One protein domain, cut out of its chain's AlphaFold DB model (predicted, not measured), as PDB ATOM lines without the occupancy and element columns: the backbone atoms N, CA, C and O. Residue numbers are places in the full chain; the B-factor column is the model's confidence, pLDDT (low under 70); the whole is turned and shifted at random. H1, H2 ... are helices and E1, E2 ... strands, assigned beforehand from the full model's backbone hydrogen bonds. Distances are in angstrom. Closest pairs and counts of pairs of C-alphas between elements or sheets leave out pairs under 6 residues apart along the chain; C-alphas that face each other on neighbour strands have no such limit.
ATOM      1  N   SER A   5      75.049 137.048 139.662       51.53
ATOM      2  CA  SER A   5      75.115 137.459 141.072       51.53
ATOM      3  C   SER A   5      75.913 138.747 141.310       51.53
ATOM      4  O   SER A   5      75.600 139.503 142.221       51.53
ATOM      5  N   ILE A   6      76.920 139.023 140.478       54.25
ATOM      6  CA  ILE A   6      77.809 140.190 140.593       54.25
ATOM      7  C   ILE A   6      77.323 141.343 139.706       54.25
ATOM      8  O   ILE A   6      77.670 142.497 139.946       54.25
ATOM      9  N   ALA A   7      76.488 141.067 138.700       60.16
ATOM     10  CA  ALA A   7      76.009 142.072 137.754       60.16
ATOM     11  C   ALA A   7      75.334 143.262 138.459       60.16
ATOM     12  O   ALA A   7      75.649 144.412 138.162       60.16
ATOM     13  N   GLN A   8      74.490 142.992 139.459       64.38
ATOM     14  CA  GLN A   8      73.816 144.035 140.233       64.38
ATOM     15  C   GLN A   8      74.802 144.859 141.076       64.38
ATOM     16  O   GLN A   8      74.708 146.085 141.119       64.38
ATOM     17  N   ALA A   9      75.804 144.212 141.681       58.25
ATOM     18  CA  ALA A   9      76.874 144.900 142.401       58.25
ATOM     19  C   ALA A   9      77.712 145.782 141.464       58.25
ATOM     20  O   ALA A   9      78.081 146.889 141.841       58.25
ATOM     21  N   HIS A  10      77.955 145.330 140.230       58.59
ATOM     22  CA  HIS A  10      78.686 146.079 139.212       58.59
ATOM     23  C   HIS A  10      77.902 147.314 138.739       58.59
ATOM     24  O   HIS A  10      78.456 148.411 138.694       58.59
ATOM     25  N   SER A  11      76.599 147.169 138.473       65.25
ATOM     26  CA  SER A  11      75.705 148.298 138.172       65.25
ATOM     27  C   SER A  11      75.677 149.316 139.312       65.25
ATOM     28  O   SER A  11      75.748 150.520 139.074       65.25
ATOM     29  N   ASN A  12      75.651 148.842 140.558       63.75
ATOM     30  CA  ASN A  12      75.666 149.704 141.735       63.75
ATOM     31  C   ASN A  12      77.026 150.382 141.959       63.75
ATOM     32  O   ASN A  12      77.065 151.508 142.440       63.75
ATOM     33  N   LEU A  13      78.136 149.740 141.586       60.91
ATOM     34  CA  LEU A  13      79.476 150.332 141.621       60.91
ATOM     35  C   LEU A  13      79.578 151.516 140.655       60.91
ATOM     36  O   LEU A  13      80.088 152.568 141.030       60.91
ATOM     37  N   ILE A  14      79.037 151.350 139.445       61.50
ATOM     38  CA  ILE A  14      78.970 152.403 138.425       61.50
ATOM     39  C   ILE A  14      78.071 153.547 138.907       61.50
ATOM     40  O   ILE A  14      78.477 154.704 138.843       61.50
ATOM     41  N   LYS A  15      76.886 153.226 139.445       63.94
ATOM     42  CA  LYS A  15      75.942 154.222 139.968       63.94
ATOM     43  C   LYS A  15      76.534 155.022 141.133       63.94
ATOM     44  O   LYS A  15      76.589 156.240 141.064       63.94
ATOM     45  N   ASN A  16      77.082 154.348 142.145       63.16
ATOM     46  CA  ASN A  16      77.697 155.019 143.293       63.16
ATOM     47  C   ASN A  16      78.904 155.880 142.888       63.16
ATOM     48  O   ASN A  16      79.148 156.910 143.502       63.16
ATOM     49  N   PHE A  17      79.671 155.461 141.875       61.94
ATOM     50  CA  PHE A  17      80.807 156.229 141.367       61.94
ATOM     51  C   PHE A  17      80.380 157.504 140.624       61.94
ATOM     52  O   PHE A  17      81.070 158.517 140.733       61.94
ATOM     53  N   LEU A  18      79.260 157.457 139.895       61.97
ATOM     54  CA  LEU A  18      78.628 158.632 139.289       61.97
ATOM     55  C   LEU A  18      78.109 159.593 140.367       61.97
ATOM     56  O   LEU A  18      78.432 160.778 140.333       61.97
ATOM     57  N   ASP A  19      77.387 159.060 141.355       61.81
ATOM     58  CA  ASP A  19      76.760 159.845 142.422       61.81
ATOM     59  C   ASP A  19      77.800 160.555 143.314       61.81
ATOM     60  O   ASP A  19      77.563 161.665 143.785       61.81
ATOM     61  N   SER A  20      78.982 159.962 143.529       55.81
ATOM     62  CA  SER A  20      80.014 160.528 144.413       55.81
ATOM     63  C   SER A  20      80.940 161.568 143.767       55.81
ATOM     64  O   SER A  20      81.691 162.221 144.488       55.81
ATOM     65  N   ASN A  21      80.962 161.704 142.433       53.78
ATOM     66  CA  ASN A  21      82.039 162.415 141.717       53.78
ATOM     67  C   ASN A  21      81.560 163.478 140.716       53.78
ATOM     68  O   ASN A  21      82.322 163.864 139.831       53.78
ATOM     69  N   PHE A  22      80.340 163.995 140.883       49.47
ATOM     70  CA  PHE A  22      79.657 164.920 139.961       49.47
ATOM     71  C   PHE A  22      80.442 166.196 139.563       49.47
ATOM     72  O   PHE A  22      80.034 166.899 138.646       49.47
ATOM     73  N   SER A  23      81.575 166.509 140.206       45.66
ATOM     74  CA  SER A  23      82.382 167.712 139.944       45.66
ATOM     75  C   SER A  23      83.887 167.478 139.737       45.66
ATOM     76  O   SER A  23      84.633 168.444 139.584       45.66
ATOM     77  N   ARG A  24      84.381 166.229 139.720       45.88
ATOM     78  CA  ARG A  24      85.825 165.950 139.580       45.88
ATOM     79  C   ARG A  24      86.078 164.815 138.587       45.88
ATOM     80  O   ARG A  24      85.489 163.745 138.701       45.88
ATOM     81  N   GLN A  25      86.976 165.037 137.620       49.28
ATOM     82  CA  GLN A  25      87.514 163.984 136.745       49.28
ATOM     83  C   GLN A  25      88.329 162.999 137.588       49.28
ATOM     84  O   GLN A  25      89.541 163.134 137.747       49.28
ATOM     85  N   ILE A  26      87.650 162.033 138.196       54.00
ATOM     86  CA  ILE A  26      88.274 161.042 139.066       54.00
ATOM     87  C   ILE A  26      88.451 159.763 138.261       54.00
ATOM     88  O   ILE A  26      87.542 159.280 137.591       54.00
ATOM     89  N   THR A  27      89.663 159.224 138.310       55.94
ATOM     90  CA  THR A  27      89.989 157.914 137.753       55.94
ATOM     91  C   THR A  27      90.027 156.910 138.896       55.94
ATOM     92  O   THR A  27      90.735 157.129 139.877       55.94
ATOM     93  N   LYS A  28      89.307 155.795 138.765       59.53
ATOM     94  CA  LYS A  28      89.353 154.689 139.728       59.53
ATOM     95  C   LYS A  28      89.865 153.429 139.042       59.53
ATOM     96  O   LYS A  28      89.296 152.983 138.049       59.53
ATOM     97  N   SER A  29      90.950 152.864 139.564       57.41
ATOM     98  CA  SER A  29      91.498 151.583 139.110       57.41
ATOM     99  C   SER A  29      91.086 150.487 140.080       57.41
ATOM    100  O   SER A  29      91.300 150.610 141.283       57.41
ATOM    101  N   HIS A  30      90.516 149.411 139.552       67.00
ATOM    102  CA  HIS A  30      90.320 148.159 140.266       67.00
ATOM    103  C   HIS A  30      91.386 147.174 139.791       67.00
ATOM    104  O   HIS A  30      91.371 146.748 138.634       67.00
ATOM    105  N   ASN A  31      92.330 146.861 140.682       70.62
ATOM    106  CA  ASN A  31      93.565 146.148 140.347       70.62
ATOM    107  C   ASN A  31      93.336 144.679 139.971       70.62
ATOM    108  O   ASN A  31      94.050 144.151 139.121       70.62
ATOM    109  N   LEU A  32      92.326 144.037 140.561       82.62
ATOM    110  CA  LEU A  32      91.928 142.674 140.237       82.62
ATOM    111  C   LEU A  32      90.410 142.532 140.341       82.62
ATOM    112  O   LEU A  32      89.806 142.888 141.349       82.62
ATOM    113  N   LEU A  33      89.806 141.994 139.289       87.31
ATOM    114  CA  LEU A  33      88.440 141.495 139.267       87.31
ATOM    115  C   LEU A  33      88.425 140.152 138.545       87.31
ATOM    116  O   LEU A  33      89.019 140.006 137.479       87.31
ATOM    117  N   ILE A  34      87.721 139.172 139.100       89.75
ATOM    118  CA  ILE A  34      87.596 137.847 138.494       89.75
ATOM    119  C   ILE A  34      86.237 137.758 137.788       89.75
ATOM    120  O   ILE A  34      85.183 137.751 138.423       89.75
ATOM    121  N   GLY A  35      86.265 137.722 136.456       88.94
ATOM    122  CA  GLY A  35      85.103 137.464 135.605       88.94
ATOM    123  C   GLY A  35      85.004 135.991 135.201       88.94
ATOM    124  O   GLY A  35      85.749 135.150 135.701       88.94
ATOM    125  N   ILE A  36      84.100 135.685 134.264       91.50
ATOM    126  CA  ILE A  36      83.967 134.341 133.687       91.50
ATOM    127  C   ILE A  36      84.052 134.336 132.159       91.50
ATOM    128  O   ILE A  36      83.584 135.266 131.482       91.50
ATOM    129  N   ASP A  37      84.645 133.269 131.628       89.69
ATOM    130  CA  ASP A  37      84.638 132.941 130.203       89.69
ATOM    131  C   ASP A  37      83.283 132.369 129.744       89.69
ATOM    132  O   ASP A  37      82.301 132.364 130.491       89.69
ATOM    133  N   LYS A  38      83.205 131.920 128.485       88.75
ATOM    134  CA  LYS A  38      81.969 131.354 127.913       88.75
ATOM    135  C   LYS A  38      81.607 129.993 128.517       88.75
ATOM    136  O   LYS A  38      80.456 129.583 128.452       88.75
ATOM    137  N   GLN A  39      82.585 129.305 129.086       87.94
ATOM    138  CA  GLN A  39      82.487 128.004 129.728       87.94
ATOM    139  C   GLN A  39      82.292 128.138 131.252       87.94
ATOM    140  O   GLN A  39      82.151 127.140 131.957       87.94
ATOM    141  N   GLY A  40      82.260 129.372 131.764       87.56
ATOM    142  CA  GLY A  40      82.097 129.697 133.173       87.56
ATOM    143  C   GLY A  40      83.398 129.716 133.979       87.56
ATOM    144  O   GLY A  40      83.332 129.879 135.192       87.56
ATOM    145  N   TRP A  41      84.579 129.544 133.391       95.00
ATOM    146  CA  TRP A  41      85.842 129.530 134.139       95.00
ATOM    147  C   TRP A  41      86.323 130.929 134.499       95.00
ATOM    148  O   TRP A  41      86.091 131.886 133.762       95.00
ATOM    149  N   ALA A  42      87.009 131.042 135.637       94.75
ATOM    150  CA  ALA A  42      87.551 132.306 136.115       94.75
ATOM    151  C   ALA A  42      88.564 132.904 135.126       94.75
ATOM    152  O   ALA A  42      89.545 132.250 134.766       94.75
ATOM    153  N   ILE A  43      88.354 134.170 134.759       93.31
ATOM    154  CA  ILE A  43      89.331 134.985 134.031       93.31
ATOM    155  C   ILE A  43      89.613 136.265 134.833       93.31
ATOM    156  O   ILE A  43      88.662 136.970 135.180       93.31
ATOM    157  N   PRO A  44      90.886 136.605 135.094       93.00
ATOM    158  CA  PRO A  44      91.250 137.844 135.769       93.00
ATOM    159  C   PRO A  44      91.237 139.052 134.819       93.00
ATOM    160  O   PRO A  44      91.711 138.997 133.680       93.00
ATOM    161  N   TYR A  45      90.745 140.180 135.314       90.38
ATOM    162  CA  TYR A  45      90.702 141.454 134.611       90.38
ATOM    163  C   TYR A  45      91.121 142.596 135.531       90.38
ATOM    164  O   TYR A  45      90.912 142.562 136.742       90.38
ATOM    165  N   GLN A  46      91.646 143.644 134.915       86.62
ATOM    166  CA  GLN A  46      91.781 144.965 135.496       86.62
ATOM    167  C   GLN A  46      90.729 145.871 134.857       86.62
ATOM    168  O   GLN A  46      90.557 145.861 133.632       86.62
ATOM    169  N   ILE A  47      90.033 146.659 135.677       81.25
ATOM    170  CA  ILE A  47      89.071 147.653 135.195       81.25
ATOM    171  C   ILE A  47      89.521 149.034 135.648       81.25
ATOM    172  O   ILE A  47      89.692 149.284 136.840       81.25
ATOM    173  N   LYS A  48      89.683 149.940 134.688       82.94
ATOM    174  CA  LYS A  48      89.898 151.364 134.933       82.94
ATOM    175  C   LYS A  48      88.629 152.112 134.550       82.94
ATOM    176  O   LYS A  48      88.206 152.048 133.400       82.94
ATOM    177  N   LEU A  49      88.030 152.799 135.514       79.62
ATOM    178  CA  LEU A  49      86.870 153.659 135.320       79.62
ATOM    179  C   LEU A  49      87.333 155.114 135.279       79.62
ATOM    180  O   LEU A  49      88.116 155.542 136.130       79.62
ATOM    181  N   GLN A  50      86.847 155.866 134.302       77.56
ATOM    182  CA  GLN A  50      87.116 157.291 134.163       77.56
ATOM    183  C   GLN A  50      85.820 158.005 133.801       77.56
ATOM    184  O   GLN A  50      85.093 157.577 132.902       77.56
ATOM    185  N   THR A  51      85.521 159.092 134.503       79.25
ATOM    186  CA  THR A  51      84.384 159.931 134.135       79.25
ATOM    187  C   THR A  51      84.673 160.703 132.851       79.25
ATOM    188  O   THR A  51      85.808 161.100 132.581       79.25
ATOM    189  N   CYS A  52      83.652 160.887 132.024       76.12
ATOM    190  CA  CYS A  52      83.770 161.575 130.744       76.12
ATOM    191  C   CYS A  52      82.497 162.354 130.426       76.12
ATOM    192  O   CYS A  52      81.407 161.959 130.836       76.12
ATOM    193  N   MET A  53      82.631 163.410 129.630       79.31
ATOM    194  CA  MET A  53      81.483 164.044 128.988       79.31
ATOM    195  C   MET A  53      81.042 163.202 127.786       79.31
ATOM    196  O   MET A  53      81.873 162.781 126.978       79.31
ATOM    197  N   ILE A  54      79.745 162.950 127.674       75.81
ATOM    198  CA  ILE A  54      79.089 162.369 126.506       75.81
ATOM    199  C   ILE A  54      78.392 163.538 125.792       75.81
ATOM    200  O   ILE A  54      77.375 164.048 126.243       75.81
ATOM    201  N   GLY A  55      78.974 164.020 124.694       68.56
ATOM    202  CA  GLY A  55      78.490 165.240 124.038       68.56
ATOM    203  C   GLY A  55      78.802 166.511 124.842       68.56
ATOM    204  O   GLY A  55      79.842 166.591 125.492       68.56
ATOM    205  N   LEU A  56      77.928 167.520 124.753       73.56
ATOM    206  CA  LEU A  56      78.142 168.843 125.364       73.56
ATOM    207  C   LEU A  56      77.569 168.970 126.786       73.56
ATOM    208  O   LEU A  56      78.029 169.823 127.540       73.56
ATOM    209  N   SER A  57      76.586 168.143 127.153       70.44
ATOM    210  CA  SER A  57      75.824 168.278 128.403       70.44
ATOM    211  C   SER A  57      75.838 167.041 129.294       70.44
ATOM    212  O   SER A  57      75.626 167.175 130.498       70.44
ATOM    213  N   ASP A  58      76.075 165.850 128.742       72.62
ATOM    214  CA  ASP A  58      75.834 164.620 129.493       72.62
ATOM    215  C   ASP A  58      77.117 164.139 130.165       72.62
ATOM    216  O   ASP A  58      78.207 164.186 129.593       72.62
ATOM    217  N   TYR A  59      76.993 163.647 131.395       72.44
ATOM    218  CA  TYR A  59      78.102 163.104 132.172       72.44
ATOM    219  C   TYR A  59      77.984 161.583 132.246       72.44
ATOM    220  O   TYR A  59      76.916 161.040 132.524       72.44
ATOM    221  N   GLY A  60      79.084 160.879 132.003       77.75
ATOM    222  CA  GLY A  60      79.111 159.423 131.964       77.75
ATOM    223  C   GLY A  60      80.386 158.821 132.535       77.75
ATOM    224  O   GLY A  60      81.270 159.508 133.048       77.75
ATOM    225  N   VAL A  61      80.479 157.495 132.428       78.38
ATOM    226  CA  VAL A  61      81.661 156.714 132.809       78.38
ATOM    227  C   VAL A  61      82.122 155.909 131.609       78.38
ATOM    228  O   VAL A  61      81.353 155.155 131.015       78.38
ATOM    229  N   THR A  62      83.406 156.016 131.297       80.81
ATOM    230  CA  THR A  62      84.101 155.086 130.411       80.81
ATOM    231  C   THR A  62      84.838 154.050 131.242       80.81
ATOM    232  O   THR A  62      85.402 154.351 132.296       80.81
ATOM    233  N   ALA A  63      84.819 152.806 130.770       80.12
ATOM    234  CA  ALA A  63      85.531 151.700 131.385       80.12
ATOM    235  C   ALA A  63      86.538 151.130 130.389       80.12
ATOM    236  O   ALA A  63      86.173 150.718 129.289       80.12
ATOM    237  N   GLN A  64      87.801 151.060 130.792       84.19
ATOM    238  CA  GLN A  64      88.802 150.255 130.113       84.19
ATOM    239  C   GLN A  64      88.921 148.926 130.854       84.19
ATOM    240  O   GLN A  64      89.300 148.892 132.024       84.19
ATOM    241  N   VAL A  65      88.606 147.832 130.162       84.69
ATOM    242  CA  VAL A  65      88.734 146.471 130.689       84.69
ATOM    243  C   VAL A  65      89.914 145.801 130.002       84.69
ATOM    244  O   VAL A  65      89.946 145.693 128.778       84.69
ATOM    245  N   LYS A  66      90.887 145.345 130.787       88.75
ATOM    246  CA  LYS A  66      92.060 144.624 130.290       88.75
ATOM    247  C   LYS A  66      92.143 143.273 130.979       88.75
ATOM    248  O   LYS A  66      92.176 143.210 132.203       88.75
ATOM    249  N   GLN A  67      92.191 142.195 130.205       89.81
ATOM    250  CA  GLN A  67      92.466 140.871 130.758       89.81
ATOM    251  C   GLN A  67      93.900 140.825 131.292       89.81
ATOM    252  O   GLN A  67      94.833 141.276 130.621       89.81
ATOM    253  N   ILE A  68      94.071 140.277 132.490       90.69
ATOM    254  CA  ILE A  68      95.391 140.042 133.067       90.69
ATOM    255  C   ILE A  68      95.916 138.727 132.481       90.69
ATOM    256  O   ILE A  68      95.235 137.703 132.518       90.69
ATOM    257  N   GLN A  69      97.103 138.770 131.877       89.19
ATOM    258  CA  GLN A  69      97.774 137.593 131.330       89.19
ATOM    259  C   GLN A  69      98.937 137.217 132.236       89.19
ATOM    260  O   GLN A  69     100.044 137.736 132.099       89.19
ATOM    261  N   ASP A  70      98.673 136.316 133.166       89.62
ATOM    262  CA  ASP A  70      99.680 135.723 134.025       89.62
ATOM    263  C   ASP A  70      99.424 134.219 134.185       89.62
ATOM    264  O   ASP A  70      98.568 133.637 133.517       89.62
ATOM    265  N   SER A  71     100.254 133.565 134.990       87.19
ATOM    266  CA  SER A  71     100.180 132.125 135.233       87.19
ATOM    267  C   SER A  71      99.490 131.778 136.549       87.19
ATOM    268  O   SER A  71      99.615 130.642 137.001       87.19
ATOM    269  N   PHE A  72      98.818 132.738 137.187       94.25
ATOM    270  CA  PHE A  72      98.176 132.503 138.472       94.25
ATOM    271  C   PHE A  72      96.826 131.811 138.291       94.25
ATOM    272  O   PHE A  72      96.177 131.897 137.247       94.25
ATOM    273  N   LEU A  73      96.406 131.096 139.332       95.81
ATOM    274  CA  LEU A  73      95.070 130.519 139.401       95.81
ATOM    275  C   LEU A  73      94.167 131.463 140.188       95.81
ATOM    276  O   LEU A  73      94.611 132.166 141.091       95.81
ATOM    277  N   TYR A  74      92.886 131.476 139.850       96.19
ATOM    278  CA  TYR A  74      91.933 132.420 140.411       96.19
ATOM    279  C   TYR A  74      90.721 131.694 140.960       96.19
ATOM    280  O   TYR A  74      90.213 130.750 140.353       96.19
ATOM    281  N   LEU A  75      90.241 132.157 142.105       96.50
ATOM    282  CA  LEU A  75      89.026 131.666 142.730       96.50
ATOM    283  C   LEU A  75      88.291 132.835 143.387       96.50
ATOM    284  O   LEU A  75      88.906 133.764 143.899       96.50
ATOM    285  N   SER A  76      86.965 132.829 143.332       95.38
ATOM    286  CA  SER A  76      86.121 133.806 144.021       95.38
ATOM    287  C   SER A  76      85.109 133.099 144.894       95.38
ATOM    288  O   SER A  76      84.509 132.110 144.474       95.38
ATOM    289  N   VAL A  77      84.901 133.647 146.081       95.62
ATOM    290  CA  VAL A  77      84.043 133.100 147.127       95.62
ATOM    291  C   VAL A  77      83.046 134.159 147.564       95.62
ATOM    292  O   VAL A  77      83.419 135.319 147.736       95.62
ATOM    293  N   ASP A  78      81.799 133.753 147.770       94.12
ATOM    294  CA  ASP A  78      80.769 134.573 148.396       94.12
ATOM    295  C   ASP A  78      80.808 134.369 149.917       94.12
ATOM    296  O   ASP A  78      80.434 133.315 150.435       94.12
ATOM    297  N   LEU A  79      81.285 135.378 150.643       91.81
ATOM    298  CA  LEU A  79      81.339 135.361 152.105       91.81
ATOM    299  C   LEU A  79      79.940 135.497 152.723       91.81
ATOM    300  O   LEU A  79      79.696 134.946 153.793       91.81
ATOM    301  N   GLY A  80      79.015 136.176 152.035       87.69
ATOM    302  CA  GLY A  80      77.624 136.327 152.467       87.69
ATOM    303  C   GLY A  80      76.791 135.056 152.279       87.69
ATOM    304  O   GLY A  80      75.711 134.933 152.852       87.69
ATOM    305  N   LYS A  81      77.298 134.086 151.506       89.38
ATOM    306  CA  LYS A  81      76.678 132.772 151.287       89.38
ATOM    307  C   LYS A  81      77.574 131.640 151.776       89.38
ATOM    308  O   LYS A  81      77.926 130.759 151.002       89.38
ATOM    309  N   ASN A  82      77.944 131.664 153.057       89.44
ATOM    310  CA  ASN A  82      78.654 130.567 153.733       89.44
ATOM    311  C   ASN A  82      79.913 130.075 152.999       89.44
ATOM    312  O   ASN A  82      80.187 128.877 152.972       89.44
ATOM    313  N   PHE A  83      80.680 131.000 152.419       93.88
ATOM    314  CA  PHE A  83      81.900 130.703 151.667       93.88
ATOM    315  C   PHE A  83      81.680 129.837 150.414       93.88
ATOM    316  O   PHE A  83      82.566 129.075 150.013       93.88
ATOM    317  N   ASN A  84      80.525 129.958 149.758       94.88
ATOM    318  CA  ASN A  84      80.260 129.259 148.504       94.88
ATOM    319  C   ASN A  84      81.150 129.781 147.362       94.88
ATOM    320  O   ASN A  84      81.335 130.991 147.194       94.88
ATOM    321  N   ILE A  85      81.687 128.876 146.541       95.81
ATOM    322  CA  ILE A  85      82.541 129.247 145.405       95.81
ATOM    323  C   ILE A  85      81.695 129.856 144.281       95.81
ATOM    324  O   ILE A  85      80.868 129.194 143.669       95.81
ATOM    325  N   ILE A  86      81.960 131.111 143.922       94.62
ATOM    326  CA  ILE A  86      81.297 131.782 142.794       94.62
ATOM    327  C   ILE A  86      81.901 131.310 141.466       94.62
ATOM    328  O   ILE A  86      81.196 131.001 140.505       94.62
ATOM    329  N   THR A  87      83.231 131.304 141.388       95.00
ATOM    330  CA  THR A  87      83.975 130.907 140.191       95.00
ATOM    331  C   THR A  87      85.386 130.463 140.553       95.00
ATOM    332  O   THR A  87      85.937 130.885 141.569       95.00
ATOM    333  N   CYS A  88      85.984 129.622 139.716       97.00
ATOM    334  CA  CYS A  88      87.371 129.204 139.844       97.00
ATOM    335  C   CYS A  88      87.995 128.902 138.477       97.00
ATOM    336  O   CYS A  88      87.298 128.690 137.478       97.00
ATOM    337  N   SER A  89      89.323 128.909 138.413       96.69
ATOM    338  CA  SER A  89      90.063 128.501 137.223       96.69
ATOM    339  C   SER A  89      89.847 127.014 136.943       96.69
ATOM    340  O   SER A  89      89.814 126.195 137.861       96.69
ATOM    341  N   GLN A  90      89.777 126.646 135.662       95.31
ATOM    342  CA  GLN A  90      89.545 125.261 135.237       95.31
ATOM    343  C   GLN A  90      90.567 124.276 135.813       95.31
ATOM    344  O   GLN A  90      90.204 123.192 136.263       95.31
ATOM    345  N   ILE A  91      91.847 124.657 135.816       94.56
ATOM    346  CA  ILE A  91      92.931 123.824 136.353       94.56
ATOM    347  C   ILE A  91      92.698 123.563 137.842       94.56
ATOM    348  O   ILE A  91      92.713 122.415 138.270       94.56
ATOM    349  N   LEU A  92      92.390 124.613 138.607       96.00
ATOM    350  CA  LEU A  92      92.111 124.501 140.036       96.00
ATOM    351  C   LEU A  92      90.913 123.580 140.308       96.00
ATOM    352  O   LEU A  92      90.979 122.726 141.189       96.00
ATOM    353  N   PHE A  93      89.844 123.715 139.515       95.69
ATOM    354  CA  PHE A  93      88.677 122.839 139.605       95.69
ATOM    355  C   PHE A  93      89.035 121.369 139.393       95.69
ATOM    356  O   PHE A  93      88.660 120.507 140.190       95.69
ATOM    357  N   ASN A  94      89.779 121.097 138.322       94.38
ATOM    358  CA  ASN A  94      90.185 119.749 137.955       94.38
ATOM    359  C   ASN A  94      91.071 119.102 139.024       94.38
ATOM    360  O   ASN A  94      90.910 117.915 139.284       94.38
ATOM    361  N   THR A  95      91.962 119.874 139.648       93.12
ATOM    362  CA  THR A  95      92.870 119.373 140.685       93.12
ATOM    363  C   THR A  95      92.145 119.092 142.003       93.12
ATOM    364  O   THR A  95      92.326 118.026 142.598       93.12
ATOM    365  N   LEU A  96      91.314 120.032 142.465       93.38
ATOM    366  CA  LEU A  96      90.803 120.016 143.839       93.38
ATOM    367  C   LEU A  96      89.384 119.453 143.983       93.38
ATOM    368  O   LEU A  96      89.077 118.851 145.008       93.38
ATOM    369  N   PHE A  97      88.513 119.623 142.981       92.00
ATOM    370  CA  PHE A  97      87.067 119.419 143.166       92.00
ATOM    371  C   PHE A  97      86.442 118.368 142.243       92.00
ATOM    372  O   PHE A  97      85.452 117.750 142.631       92.00
ATOM    373  N   LYS A  98      87.006 118.137 141.050       91.00
ATOM    374  CA  LYS A  98      86.376 117.349 139.970       91.00
ATOM    375  C   LYS A  98      85.977 115.916 140.343       91.00
ATOM    376  O   LYS A  98      85.033 115.389 139.768       91.00
ATOM    377  N   GLU A  99      86.679 115.278 141.273       87.56
ATOM    378  CA  GLU A  99      86.349 113.911 141.712       87.56
ATOM    379  C   GLU A  99      85.053 113.842 142.527       87.56
ATOM    380  O   GLU A  99      84.319 112.861 142.444       87.56
ATOM    381  N   ASN A 100      84.747 114.894 143.292       86.25
ATOM    382  CA  ASN A 100      83.601 114.913 144.201       86.25
ATOM    383  C   ASN A 100      82.444 115.779 143.685       86.25
ATOM    384  O   ASN A 100      81.299 115.576 144.097       86.25
ATOM    385  N   HIS A 101      82.732 116.721 142.782       90.06
ATOM    386  CA  HIS A 101      81.798 117.750 142.334       90.06
ATOM    387  C   HIS A 101      81.760 117.886 140.820       90.06
ATOM    388  O   HIS A 101      82.774 117.782 140.133       90.06
ATOM    389  N   ASN A 102      80.581 118.236 140.315       90.62
ATOM    390  CA  ASN A 102      80.400 118.625 138.925       90.62
ATOM    391  C   ASN A 102      80.592 120.134 138.777       90.62
ATOM    392  O   ASN A 102      80.344 120.907 139.700       90.62
ATOM    393  N   ARG A 103      80.978 120.592 137.582       90.69
ATOM    394  CA  ARG A 103      81.158 122.033 137.344       90.69
ATOM    395  C   ARG A 103      79.871 122.829 137.597       90.69
ATOM    396  O   ARG A 103      79.940 123.966 138.058       90.69
ATOM    397  N   HIS A 104      78.714 122.246 137.303       89.31
ATOM    398  CA  HIS A 104      77.416 122.896 137.493       89.31
ATOM    399  C   HIS A 104      77.035 123.104 138.961       89.31
ATOM    400  O   HIS A 104      76.197 123.951 139.222       89.31
ATOM    401  N   SER A 105      77.663 122.390 139.902       90.06
ATOM    402  CA  SER A 105      77.416 122.533 141.342       90.06
ATOM    403  C   SER A 105      78.488 123.368 142.049       90.06
ATOM    404  O   SER A 105      78.629 123.274 143.263       90.06
ATOM    405  N   LEU A 106      79.292 124.144 141.308       90.75
ATOM    406  CA  LEU A 106      80.401 124.915 141.885       90.75
ATOM    407  C   LEU A 106      79.924 125.881 142.981       90.75
ATOM    408  O   LEU A 106      80.565 125.992 144.019       90.75
ATOM    409  N   ASP A 107      78.780 126.520 142.761       91.19
ATOM    410  CA  ASP A 107      78.140 127.471 143.673       91.19
ATOM    411  C   ASP A 107      77.542 126.833 144.931       91.19
ATOM    412  O   ASP A 107      77.117 127.551 145.834       91.19
ATOM    413  N   GLN A 108      77.540 125.503 145.016       91.19
ATOM    414  CA  GLN A 108      77.143 124.736 146.198       91.19
ATOM    415  C   GLN A 108      78.355 124.287 147.026       91.19
ATOM    416  O   GLN A 108      78.196 123.795 148.143       91.19
ATOM    417  N   ILE A 109      79.572 124.439 146.498       91.94
ATOM    418  CA  ILE A 109      80.792 124.046 147.199       91.94
ATOM    419  C   ILE A 109      81.149 125.130 148.213       91.94
ATOM    420  O   ILE A 109      81.533 126.237 147.841       91.94
ATOM    421  N   ARG A 110      81.076 124.775 149.495       92.19
ATOM    422  CA  ARG A 110      81.561 125.582 150.617       92.19
ATOM    423  C   ARG A 110      83.073 125.438 150.767       92.19
ATOM    424  O   ARG A 110      83.551 124.362 151.125       92.19
ATOM    425  N   LEU A 111      83.835 126.490 150.461       93.44
ATOM    426  CA  LEU A 111      85.302 126.426 150.444       93.44
ATOM    427  C   LEU A 111      85.912 126.291 151.846       93.44
ATOM    428  O   LEU A 111      86.941 125.638 152.009       93.44
ATOM    429  N   ASP A 112      85.274 126.876 152.855       89.75
ATOM    430  CA  ASP A 112      85.711 126.837 154.253       89.75
ATOM    431  C   ASP A 112      85.757 125.416 154.838       89.75
ATOM    432  O   ASP A 112      86.545 125.156 155.745       89.75
ATOM    433  N   LEU A 113      84.992 124.476 154.273       86.69
ATOM    434  CA  LEU A 113      85.050 123.056 154.642       86.69
ATOM    435  C   LEU A 113      86.334 122.362 154.173       86.69
ATOM    436  O   LEU A 113      86.776 121.402 154.795       86.69
ATOM    437  N   TYR A 114      86.931 122.846 153.083       90.19
ATOM    438  CA  TYR A 114      88.181 122.309 152.542       90.19
ATOM    439  C   TYR A 114      89.396 123.082 153.050       90.19
ATOM    440  O   TYR A 114      90.489 122.528 153.092       90.19
ATOM    441  N   MET A 115      89.219 124.352 153.429       90.38
ATOM    442  CA  MET A 115      90.267 125.254 153.915       90.38
ATOM    443  C   MET A 115      89.940 125.698 155.350       90.38
ATOM    444  O   MET A 115      89.375 126.777 155.543       90.38
ATOM    445  N   PRO A 116      90.300 124.907 156.379       82.62
ATOM    446  CA  PRO A 116      89.750 125.065 157.729       82.62
ATOM    447  C   PRO A 116      90.009 126.426 158.390       82.62
ATOM    448  O   PRO A 116      89.212 126.883 159.204       82.62
ATOM    449  N   THR A 117      91.105 127.107 158.041       86.69
ATOM    450  CA  THR A 117      91.445 128.428 158.599       86.69
ATOM    451  C   THR A 117      90.775 129.593 157.866       86.69
ATOM    452  O   THR A 117      90.894 130.728 158.322       86.69
ATOM    453  N   LEU A 118      90.067 129.355 156.754       89.50
ATOM    454  CA  LEU A 118      89.574 130.413 155.864       89.50
ATOM    455  C   LEU A 118      88.611 131.360 156.583       89.50
ATOM    456  O   LEU A 118      88.763 132.582 156.522       89.50
ATOM    457  N   ALA A 119      87.645 130.803 157.314       88.00
ATOM    458  CA  ALA A 119      86.669 131.598 158.048       88.00
ATOM    459  C   ALA A 119      87.345 132.503 159.090       88.00
ATOM    460  O   ALA A 119      87.049 133.695 159.167       88.00
ATOM    461  N   SER A 120      88.307 131.980 159.851       85.38
ATOM    462  CA  SER A 120      89.044 132.774 160.840       85.38
ATOM    463  C   SER A 120      89.997 133.784 160.195       85.38
ATOM    464  O   SER A 120      90.098 134.914 160.673       85.38
ATOM    465  N   PHE A 121      90.639 133.427 159.081       87.00
ATOM    466  CA  PHE A 121      91.484 134.332 158.305       87.00
ATOM    467  C   PHE A 121      90.695 135.559 157.829       87.00
ATOM    468  O   PHE A 121      91.121 136.685 158.069       87.00
ATOM    469  N   THR A 122      89.514 135.356 157.236       87.81
ATOM    470  CA  THR A 122      88.662 136.460 156.743       87.81
ATOM    471  C   THR A 122      88.086 137.349 157.849       87.81
ATOM    472  O   THR A 122      87.741 138.505 157.598       87.81
ATOM    473  N   LYS A 123      87.995 136.845 159.088       83.75
ATOM    474  CA  LYS A 123      87.627 137.652 160.262       83.75
ATOM    475  C   LYS A 123      88.783 138.528 160.747       83.75
ATOM    476  O   LYS A 123      88.540 139.678 161.094       83.75
ATOM    477  N   LYS A 124      90.014 137.999 160.781       77.38
ATOM    478  CA  LYS A 124      91.192 138.714 161.309       77.38
ATOM    479  C   LYS A 124      91.835 139.665 160.294       77.38
ATOM    480  O   LYS A 124      92.305 140.728 160.678       77.38
ATOM    481  N   ASN A 125      91.846 139.296 159.015       68.94
ATOM    482  CA  ASN A 125      92.547 140.023 157.961       68.94
ATOM    483  C   ASN A 125      91.546 140.489 156.903       68.94
ATOM    484  O   ASN A 125      91.103 139.690 156.084       68.94
ATOM    485  N   ARG A 126      91.200 141.782 156.909       68.00
ATOM    486  CA  ARG A 126      90.356 142.426 155.880       68.00
ATOM    487  C   ARG A 126      91.118 143.496 155.096       68.00
ATOM    488  O   ARG A 126      90.564 144.530 154.736       68.00
ATOM    489  N   TYR A 127      92.405 143.265 154.853       65.50
ATOM    490  CA  TYR A 127      93.244 144.187 154.090       65.50
ATOM    491  C   TYR A 127      93.347 143.754 152.629       65.50
ATOM    492  O   TYR A 127      93.332 142.558 152.312       65.50
ATOM    493  N   GLU A 128      93.480 144.730 151.733       67.19
ATOM    494  CA  GLU A 128      93.734 144.478 150.317       67.19
ATOM    495  C   GLU A 128      95.082 143.752 150.143       67.19
ATOM    496  O   GLU A 128      96.089 144.152 150.724       67.19
ATOM    497  N   ASN A 129      95.103 142.683 149.340       73.56
ATOM    498  CA  ASN A 129      96.288 141.873 149.020       73.56
ATOM    499  C   ASN A 129      96.923 141.137 150.215       73.56
ATOM    500  O   ASN A 129      98.130 140.894 150.230       73.56
ATOM    501  N   SER A 130      96.111 140.737 151.198       85.62
ATOM    502  CA  SER A 130      96.574 139.929 152.333       85.62
ATOM    503  C   SER A 130      97.129 138.583 151.852       85.62
ATOM    504  O   SER A 130      96.479 137.889 151.070       85.62
ATOM    505  N   PHE A 131      98.312 138.190 152.326       90.12
ATOM    506  CA  PHE A 131      98.863 136.865 152.040       90.12
ATOM    507  C   PHE A 131      98.175 135.803 152.900       90.12
ATOM    508  O   PHE A 131      97.967 136.000 154.098       90.12
ATOM    509  N   TYR A 132      97.823 134.680 152.282       90.81
ATOM    510  CA  TYR A 132      97.160 133.561 152.928       90.81
ATOM    511  C   TYR A 132      97.823 132.253 152.515       90.81
ATOM    512  O   TYR A 132      97.810 131.887 151.341       90.81
ATOM    513  N   GLU A 133      98.381 131.544 153.488       89.88
ATOM    514  CA  GLU A 133      98.929 130.205 153.313       89.88
ATOM    515  C   GLU A 133      98.173 129.246 154.230       89.88
ATOM    516  O   GLU A 133      97.976 129.527 155.416       89.88
ATOM    517  N   THR A 134      97.694 128.137 153.680       88.44
ATOM    518  CA  THR A 134      96.894 127.176 154.437       88.44
ATOM    519  C   THR A 134      96.933 125.784 153.826       88.44
ATOM    520  O   THR A 134      97.462 125.560 152.735       88.44
ATOM    521  N   ILE A 135      96.298 124.855 154.529       88.56
ATOM    522  CA  ILE A 135      95.977 123.533 154.025       88.56
ATOM    523  C   ILE A 135      94.664 123.560 153.252       88.56
ATOM    524  O   ILE A 135      93.708 124.249 153.621       88.56
ATOM    525  N   PHE A 136      94.614 122.738 152.216       91.81
ATOM    526  CA  PHE A 136      93.392 122.288 151.587       91.81
ATOM    527  C   PHE A 136      93.279 120.781 151.779       91.81
ATOM    528  O   PHE A 136      94.157 120.023 151.362       91.81
ATOM    529  N   VAL A 137      92.197 120.348 152.414       89.38
ATOM    530  CA  VAL A 137      91.930 118.940 152.688       89.38
ATOM    531  C   VAL A 137      90.950 118.429 151.647       89.38
ATOM    532  O   VAL A 137      89.772 118.782 151.659       89.38
ATOM    533  N   LYS A 138      91.440 117.608 150.718       89.56
ATOM    534  CA  LYS A 138      90.629 117.008 149.664       89.56
ATOM    535  C   LYS A 138      90.114 115.638 150.135       89.56
ATOM    536  O   LYS A 138      90.918 114.720 150.325       89.56
ATOM    537  N   PRO A 139      88.791 115.465 150.298       81.50
ATOM    538  CA  PRO A 139      88.212 114.171 150.628       81.50
ATOM    539  C   PRO A 139      88.329 113.219 149.437       81.50
ATOM    540  O   PRO A 139      88.163 113.630 148.287       81.50
ATOM    541  N   LYS A 140      88.576 111.934 149.706       78.50
ATOM    542  CA  LYS A 140      88.685 110.904 148.659       78.50
ATOM    543  C   LYS A 140      87.326 110.426 148.160       78.50
ATOM    544  O   LYS A 140      87.227 109.831 147.092       78.50
ATOM    545  N   ASN A 141      86.277 110.646 148.946       72.81
ATOM    546  CA  ASN A 141      84.911 110.289 148.598       72.81
ATOM    547  C   ASN A 141      83.904 111.241 149.258       72.81
ATOM    548  O   ASN A 141      84.210 111.951 150.217       72.81
ATOM    549  N   LYS A 142      82.663 111.235 148.757       67.69
ATOM    550  CA  LYS A 142      81.595 112.124 149.242       67.69
ATOM    551  C   LYS A 142      81.294 111.955 150.736       67.69
ATOM    552  O   LYS A 142      80.966 112.941 151.388       67.69
ATOM    553  N   ASN A 143      81.466 110.758 151.293       65.31
ATOM    554  CA  ASN A 143      81.194 110.475 152.708       65.31
ATOM    555  C   ASN A 143      82.167 111.201 153.656       65.31
ATOM    556  O   ASN A 143      81.817 111.493 154.793       65.31
ATOM    557  N   GLN A 144      83.362 111.552 153.177       64.56
ATOM    558  CA  GLN A 144      84.395 112.268 153.934       64.56
ATOM    559  C   GLN A 144      84.238 113.801 153.924       64.56
ATOM    560  O   GLN A 144      85.055 114.505 154.509       64.56
ATOM    561  N   THR A 145      83.201 114.343 153.277       59.84
ATOM    562  CA  THR A 145      82.969 115.801 153.192       59.84
ATOM    563  C   THR A 145      82.469 116.440 154.498       59.84
ATOM    564  O   THR A 145      82.418 117.663 154.598       59.84
ATOM    565  N   GLN A 146      82.145 115.646 155.526       57.66
ATOM    566  CA  GLN A 146      81.593 116.113 156.808       57.66
ATOM    567  C   GLN A 146      82.668 116.526 157.834       57.66
ATOM    568  O   GLN A 146      82.598 116.159 159.006       57.66
ATOM    569  N   PHE A 147      83.664 117.311 157.414       57.44
ATOM    570  CA  PHE A 147      84.756 117.767 158.292       57.44
ATOM    571  C   PHE A 147      84.300 118.616 159.487       57.44
ATOM    572  O   PHE A 147      85.009 118.699 160.489       57.44
ATOM    573  N   ASP A 148      83.123 119.240 159.404       57.38
ATOM    574  CA  ASP A 148      82.620 120.127 160.457       57.38
ATOM    575  C   ASP A 148      82.387 119.406 161.795       57.38
ATOM    576  O   ASP A 148      82.633 120.002 162.841       57.38
ATOM    577  N   ASN A 149      82.029 118.117 161.778       49.44
ATOM    578  CA  ASN A 149      81.807 117.327 162.997       49.44
ATOM    579  C   ASN A 149      83.106 116.793 163.625       49.44
ATOM    580  O   ASN A 149      83.091 116.280 164.739       49.44
ATOM    581  N   LEU A 150      84.234 116.901 162.920       55.12
ATOM    582  CA  LEU A 150      85.486 116.242 163.294       55.12
ATOM    583  C   LEU A 150      86.462 117.163 164.036       55.12
ATOM    584  O   LEU A 150      87.476 116.676 164.532       55.12
ATOM    585  N   LYS A 151      86.162 118.467 164.152       64.06
ATOM    586  CA  LYS A 151      87.093 119.509 164.636       64.06
ATOM    587  C   LYS A 151      87.647 119.286 166.049       64.06
ATOM    588  O   LYS A 151      88.645 119.913 166.383       64.06
ATOM    589  N   GLN A 152      87.049 118.405 166.852       70.06
ATOM    590  CA  GLN A 152      87.565 118.011 168.171       70.06
ATOM    591  C   GLN A 152      87.415 116.505 168.446       70.06
ATOM    592  O   GLN A 152      87.319 116.078 169.592       70.06
ATOM    593  N   SER A 153      87.371 115.686 167.393       75.75
ATOM    594  CA  SER A 153      87.357 114.227 167.548       75.75
ATOM    595  C   SER A 153      88.778 113.694 167.782       75.75
ATOM    596  O   SER A 153      89.714 114.180 167.138       75.75
ATOM    597  N   PRO A 154      88.980 112.694 168.656       73.38
ATOM    598  CA  PRO A 154      90.270 112.015 168.799       73.38
ATOM    599  C   PRO A 154      90.809 111.467 167.467       73.38
ATOM    600  O   PRO A 154      92.013 111.509 167.225       73.38
ATOM    601  N   GLU A 155      89.918 111.033 166.572       79.38
ATOM    602  CA  GLU A 155      90.228 110.427 165.272       79.38
ATOM    603  C   GLU A 155      90.581 111.451 164.178       79.38
ATOM    604  O   GLU A 155      90.965 111.075 163.066       79.38
ATOM    605  N   PHE A 156      90.472 112.751 164.472       81.06
ATOM    606  CA  PHE A 156      90.646 113.840 163.512       81.06
ATOM    607  C   PHE A 156      91.936 113.725 162.695       81.06
ATOM    608  O   PHE A 156      91.916 113.832 161.463       81.06
ATOM    609  N   ILE A 157      93.069 113.484 163.360       82.88
ATOM    610  CA  ILE A 157      94.359 113.465 162.672       82.88
ATOM    611  C   ILE A 157      94.583 112.192 161.869       82.88
ATOM    612  O   ILE A 157      95.208 112.231 160.809       82.88
ATOM    613  N   GLU A 158      94.043 111.067 162.335       82.44
ATOM    614  CA  GLU A 158      94.116 109.807 161.605       82.44
ATOM    615  C   GLU A 158      93.333 109.905 160.301       82.44
ATOM    616  O   GLU A 158      93.818 109.479 159.252       82.44
ATOM    617  N   LEU A 159      92.174 110.563 160.341       80.94
ATOM    618  CA  LEU A 159      91.395 110.848 159.150       80.94
ATOM    619  C   LEU A 159      92.142 111.793 158.193       80.94
ATOM    620  O   LEU A 159      92.232 111.506 156.999       80.94
ATOM    621  N   LEU A 160      92.736 112.884 158.693       82.62
ATOM    622  CA  LEU A 160      93.545 113.801 157.875       82.62
ATOM    623  C   LEU A 160      94.717 113.090 157.183       82.62
ATOM    624  O   LEU A 160      94.999 113.332 156.005       82.62
ATOM    625  N   LEU A 161      95.382 112.167 157.882       84.19
ATOM    626  CA  LEU A 161      96.457 111.356 157.313       84.19
ATOM    627  C   LEU A 161      95.979 110.436 156.181       84.19
ATOM    628  O   LEU A 161      96.782 110.107 155.306       84.19
ATOM    629  N   GLN A 162      94.694 110.085 156.123       84.25
ATOM    630  CA  GLN A 162      94.120 109.281 155.039       84.25
ATOM    631  C   GLN A 162      93.682 110.104 153.817       84.25
ATOM    632  O   GLN A 162      93.542 109.532 152.734       84.25
ATOM    633  N   MET A 163      93.481 111.416 153.961       86.31
ATOM    634  CA  MET A 163      93.001 112.310 152.893       86.31
ATOM    635  C   MET A 163      94.131 112.881 152.038       86.31
ATOM    636  O   MET A 163      95.290 112.819 152.437       86.31
ATOM    637  N   ASP A 164      93.823 113.482 150.893       88.75
ATOM    638  CA  ASP A 164      94.841 114.216 150.136       88.75
ATOM    639  C   ASP A 164      94.962 115.632 150.708       88.75
ATOM    640  O   ASP A 164      93.965 116.336 150.876       88.75
ATOM    641  N   ILE A 165      96.186 116.047 151.046       90.25
ATOM    642  CA  ILE A 165      96.449 117.364 151.633       90.25
ATOM    643  C   ILE A 165      97.271 118.178 150.654       90.25
ATOM    644  O   ILE A 165      98.364 117.770 150.258       90.25
ATOM    645  N   PHE A 166      96.748 119.348 150.309       92.38
ATOM    646  CA  PHE A 166      97.447 120.325 149.497       92.38
ATOM    647  C   PHE A 166      97.864 121.513 150.355       92.38
ATOM    648  O   PHE A 166      97.097 121.985 151.194       92.38
ATOM    649  N   LYS A 167      99.061 122.035 150.112       92.19
ATOM    650  CA  LYS A 167      99.446 123.380 150.529       92.19
ATOM    651  C   LYS A 167      98.904 124.371 149.502       92.19
ATOM    652  O   LYS A 167      99.125 124.190 148.306       92.19
ATOM    653  N   ILE A 168      98.202 125.405 149.959       93.69
ATOM    654  CA  ILE A 168      97.734 126.505 149.111       93.69
ATOM    655  C   ILE A 168      98.322 127.817 149.615       93.69
ATOM    656  O   ILE A 168      98.140 128.168 150.779       93.69
ATOM    657  N   SER A 169      98.946 128.560 148.703       93.75
ATOM    658  CA  SER A 169      99.481 129.903 148.947       93.75
ATOM    659  C   SER A 169      98.776 130.896 148.022       93.75
ATOM    660  O   SER A 169      98.793 130.730 146.799       93.75
ATOM    661  N   ALA A 170      98.153 131.939 148.570       94.94
ATOM    662  CA  ALA A 170      97.335 132.885 147.816       94.94
ATOM    663  C   ALA A 170      97.483 134.335 148.299       94.94
ATOM    664  O   ALA A 170      97.779 134.610 149.460       94.94
ATOM    665  N   GLN A 171      97.242 135.275 147.388       93.69
ATOM    666  CA  GLN A 171      96.955 136.673 147.700       93.69
ATOM    667  C   GLN A 171      95.440 136.879 147.700       93.69
ATOM    668  O   GLN A 171      94.750 136.478 146.761       93.69
ATOM    669  N   CYS A 172      94.936 137.512 148.750       92.56
ATOM    670  CA  CYS A 172      93.515 137.702 148.998       92.56
ATOM    671  C   CYS A 172      93.111 139.164 148.797       92.56
ATOM    672  O   CYS A 172      93.709 140.074 149.373       92.56
ATOM    673  N   THR A 173      92.046 139.386 148.031       89.94
ATOM    674  CA  THR A 173      91.421 140.696 147.837       89.94
ATOM    675  C   THR A 173      89.975 140.632 148.312       89.94
ATOM    676  O   THR A 173      89.205 139.775 147.876       89.94
ATOM    677  N   PHE A 174      89.601 141.544 149.204       88.31
ATOM    678  CA  PHE A 174      88.257 141.627 149.765       88.31
ATOM    679  C   PHE A 174      87.452 142.697 149.034       88.31
ATOM    680  O   PHE A 174      87.890 143.838 148.903       88.31
ATOM    681  N   ILE A 175      86.264 142.326 148.563       85.56
ATOM    682  CA  ILE A 175      85.309 143.235 147.936       85.56
ATOM    683  C   ILE A 175      84.048 143.221 148.790       85.56
ATOM    684  O   ILE A 175      83.222 142.315 148.686       85.56
ATOM    685  N   GLU A 176      83.911 144.235 149.636       83.25
ATOM    686  CA  GLU A 176      82.783 144.389 150.548       83.25
ATOM    687  C   GLU A 176      82.054 145.708 150.278       83.25
ATOM    688  O   GLU A 176      82.651 146.782 150.204       83.25
ATOM    689  N   ASN A 177      80.739 145.623 150.093       81.00
ATOM    690  CA  ASN A 177      79.826 146.758 150.106       81.00
ATOM    691  C   ASN A 177      78.444 146.295 150.593       81.00
ATOM    692  O   ASN A 177      78.233 145.111 150.840       81.00
ATOM    693  N   LYS A 178      77.473 147.214 150.681       78.69
ATOM    694  CA  LYS A 178      76.111 146.906 151.160       78.69
ATOM    695  C   LYS A 178      75.369 145.793 150.399       78.69
ATOM    696  O   LYS A 178      74.345 145.327 150.878       78.69
ATOM    697  N   PHE A 179      75.837 145.403 149.215       77.31
ATOM    698  CA  PHE A 179      75.202 144.396 148.365       77.31
ATOM    699  C   PHE A 179      76.033 143.126 148.181       77.31
ATOM    700  O   PHE A 179      75.497 142.134 147.698       77.31
ATOM    701  N   THR A 180      77.335 143.150 148.478       82.69
ATOM    702  CA  THR A 180      78.224 142.030 148.159       82.69
ATOM    703  C   THR A 180      79.347 141.904 149.172       82.69
ATOM    704  O   THR A 180      79.927 142.901 149.595       82.69
ATOM    705  N   GLN A 181      79.690 140.663 149.501       90.12
ATOM    706  CA  GLN A 181      80.846 140.319 150.320       90.12
ATOM    707  C   GLN A 181      81.594 139.194 149.614       90.12
ATOM    708  O   GLN A 181      81.219 138.031 149.705       90.12
ATOM    709  N   ILE A 182      82.613 139.551 148.838       91.94
ATOM    710  CA  ILE A 182      83.360 138.609 148.004       91.94
ATOM    711  C   ILE A 182      84.809 138.575 148.458       91.94
ATOM    712  O   ILE A 182      85.448 139.614 148.623       91.94
ATOM    713  N   LEU A 183      85.341 137.366 148.583       93.44
ATOM    714  CA  LEU A 183      86.770 137.122 148.680       93.44
ATOM    715  C   LEU A 183      87.280 136.623 147.329       93.44
ATOM    716  O   LEU A 183      86.805 135.615 146.808       93.44
ATOM    717  N   GLN A 184      88.264 137.317 146.771       93.81
ATOM    718  CA  GLN A 184      88.993 136.886 145.585       93.81
ATOM    719  C   GLN A 184      90.362 136.358 146.000       93.81
ATOM    720  O   GLN A 184      91.106 137.038 146.702       93.81
ATOM    721  N   LEU A 185      90.690 135.148 145.556       95.31
ATOM    722  CA  LEU A 185      91.976 134.509 145.778       95.31
ATOM    723  C   LEU A 185      92.729 134.465 144.452       95.31
ATOM    724  O   LEU A 185      92.272 133.853 143.483       95.31
ATOM    725  N   LYS A 186      93.903 135.087 144.439       95.44
ATOM    726  CA  LYS A 186      94.942 134.883 143.437       95.44
ATOM    727  C   LYS A 186      95.921 133.858 143.993       95.44
ATOM    728  O   LYS A 186      96.724 134.159 144.870       95.44
ATOM    729  N   ILE A 187      95.802 132.630 143.523       95.81
ATOM    730  CA  ILE A 187      96.533 131.477 144.027       95.81
ATOM    731  C   ILE A 187      97.873 131.386 143.300       95.81
ATOM    732  O   ILE A 187      97.935 131.271 142.073       95.81
ATOM    733  N   ASN A 188      98.934 131.451 144.097       93.25
ATOM    734  CA  ASN A 188     100.322 131.399 143.661       93.25
ATOM    735  C   ASN A 188     100.822 129.959 143.548       93.25
ATOM    736  O   ASN A 188     101.602 129.654 142.649       93.25
ATOM    737  N   GLU A 189     100.373 129.092 144.455       93.12
ATOM    738  CA  GLU A 189     100.895 127.737 144.615       93.12
ATOM    739  C   GLU A 189      99.793 126.795 145.113       93.12
ATOM    740  O   GLU A 189      98.975 127.178 145.957       93.12
ATOM    741  N   VAL A 190      99.772 125.580 144.557       93.88
ATOM    742  CA  VAL A 190      98.908 124.463 144.965       93.88
ATOM    743  C   VAL A 190      99.739 123.191 144.874       93.88
ATOM    744  O   VAL A 190      99.910 122.648 143.781       93.88
ATOM    745  N   ASP A 191     100.222 122.712 146.015       91.56
ATOM    746  CA  ASP A 191     101.166 121.596 146.072       91.56
ATOM    747  C   ASP A 191     100.592 120.424 146.860       91.56
ATOM    748  O   ASP A 191     100.208 120.579 148.017       91.56
ATOM    749  N   LEU A 192     100.563 119.237 146.251       91.75
ATOM    750  CA  LEU A 192     100.190 118.003 146.939       91.75
ATOM    751  C   LEU A 192     101.332 117.538 147.850       91.75
ATOM    752  O   LEU A 192     102.472 117.393 147.409       91.75
ATOM    753  N   ILE A 193     101.011 117.234 149.105       89.12
ATOM    754  CA  ILE A 193     101.974 116.702 150.069       89.12
ATOM    755  C   ILE A 193     101.856 115.176 150.097       89.12
ATOM    756  O   ILE A 193     101.089 114.608 150.874       89.12
TER     757      ILE A 193
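This is residues 5 to 193 of the 326 residues of an uncharacterized protein of Tetrahymena thermophila (strain SB210) (UniProt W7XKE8). Picture a rod of two strongly twisted sheets that overlap in part, face to face: the long meander E1 E2 E3 reaches out to one end, and the larger sheet E5 E4 E8 E7 E6 makes the middle. H1 runs alongside the meander, H2 and H3 pack on the larger sheet, and H5, H6 and H7 lie toward the other end. The 189 printed residues have seven named helices and eight named strands in the order H1 E1 E2 E3 E4 E5 H2 H3 H4 E6 H5 H6 H7 E7 E8, a mixed class, both sheets antiparallel. The whole is only just compact, close to loose, with a radius of gyration of the C-alphas of 19.2 A and spans of 71 by 31 by 25 A.

Start at H1, residues 5 to 20, which with its residues 6 to 18 only grazes the sheet of E1, 27 to 36, E2, 42 to 54, and E3, 58 to 67; its closest C-alphas to E3 are Leu 18 and Gly 60, 7.4 A apart. These strands are a meander, each the antiparallel neighbour of the one before; look for N 30 and O 47 at 2.8 A, and N 50 and O 62 at 2.9 A. Next come E4, 73 to 78, and E5, 84 to 88, a hairpin with N 76 and O 87 at 2.8 A. In their sheet E8, 180 to 192, is the antiparallel neighbour of E4, with N 185 and O 75 within hydrogen-bond range at 2.8 A; E7, 164 to 177, is the antiparallel neighbour of E8, with N 173 and O 184 at 2.9 A; E6, 130 to 138, is the antiparallel neighbour of E7, with N 132 and O 170 at 2.8 A. The two sheets form a sandwich, face to face, their facing parts 9.2 A centre to centre; Ala 42 and Cys 88 are the closest C-alphas of E2 and E5, 4.9 A. H2, 90 to 96, is on the larger sheet at a height of 7.2 A, H3, 103 to 108, at 4.5 A, and H4, 118 to 124, only grazes it with residues 118 to 122. H5, 142 to 145, H6, 147 to 150, and H7, 156 to 162, are not on it. Every O i to N i+4 pair is within hydrogen-bond range in H2, H4 and H7, 11 of 12 in H1, and 0 of 2 in H3, where 2 of 3 O i to N i+3 pairs are; H5 and H6, four residues each, are too short for any O i to N i+4 pair.

Find C-alpha 5 at (75.115, 137.459, 141.072); H1 runs 23.8 A from there. E2 covers 32.7 A and E7 35.8 A. E8 ends at C-alpha 192, (100.190, 118.003, 146.939).

The C-alphas of Leu 56 and Pro 154 are the two farthest apart, 72.5 A. The printed part has no cut, and no link is long. Look for pLDDT under 70 at residues 5 to 30, 55, 125 to 128 and 142 to 151.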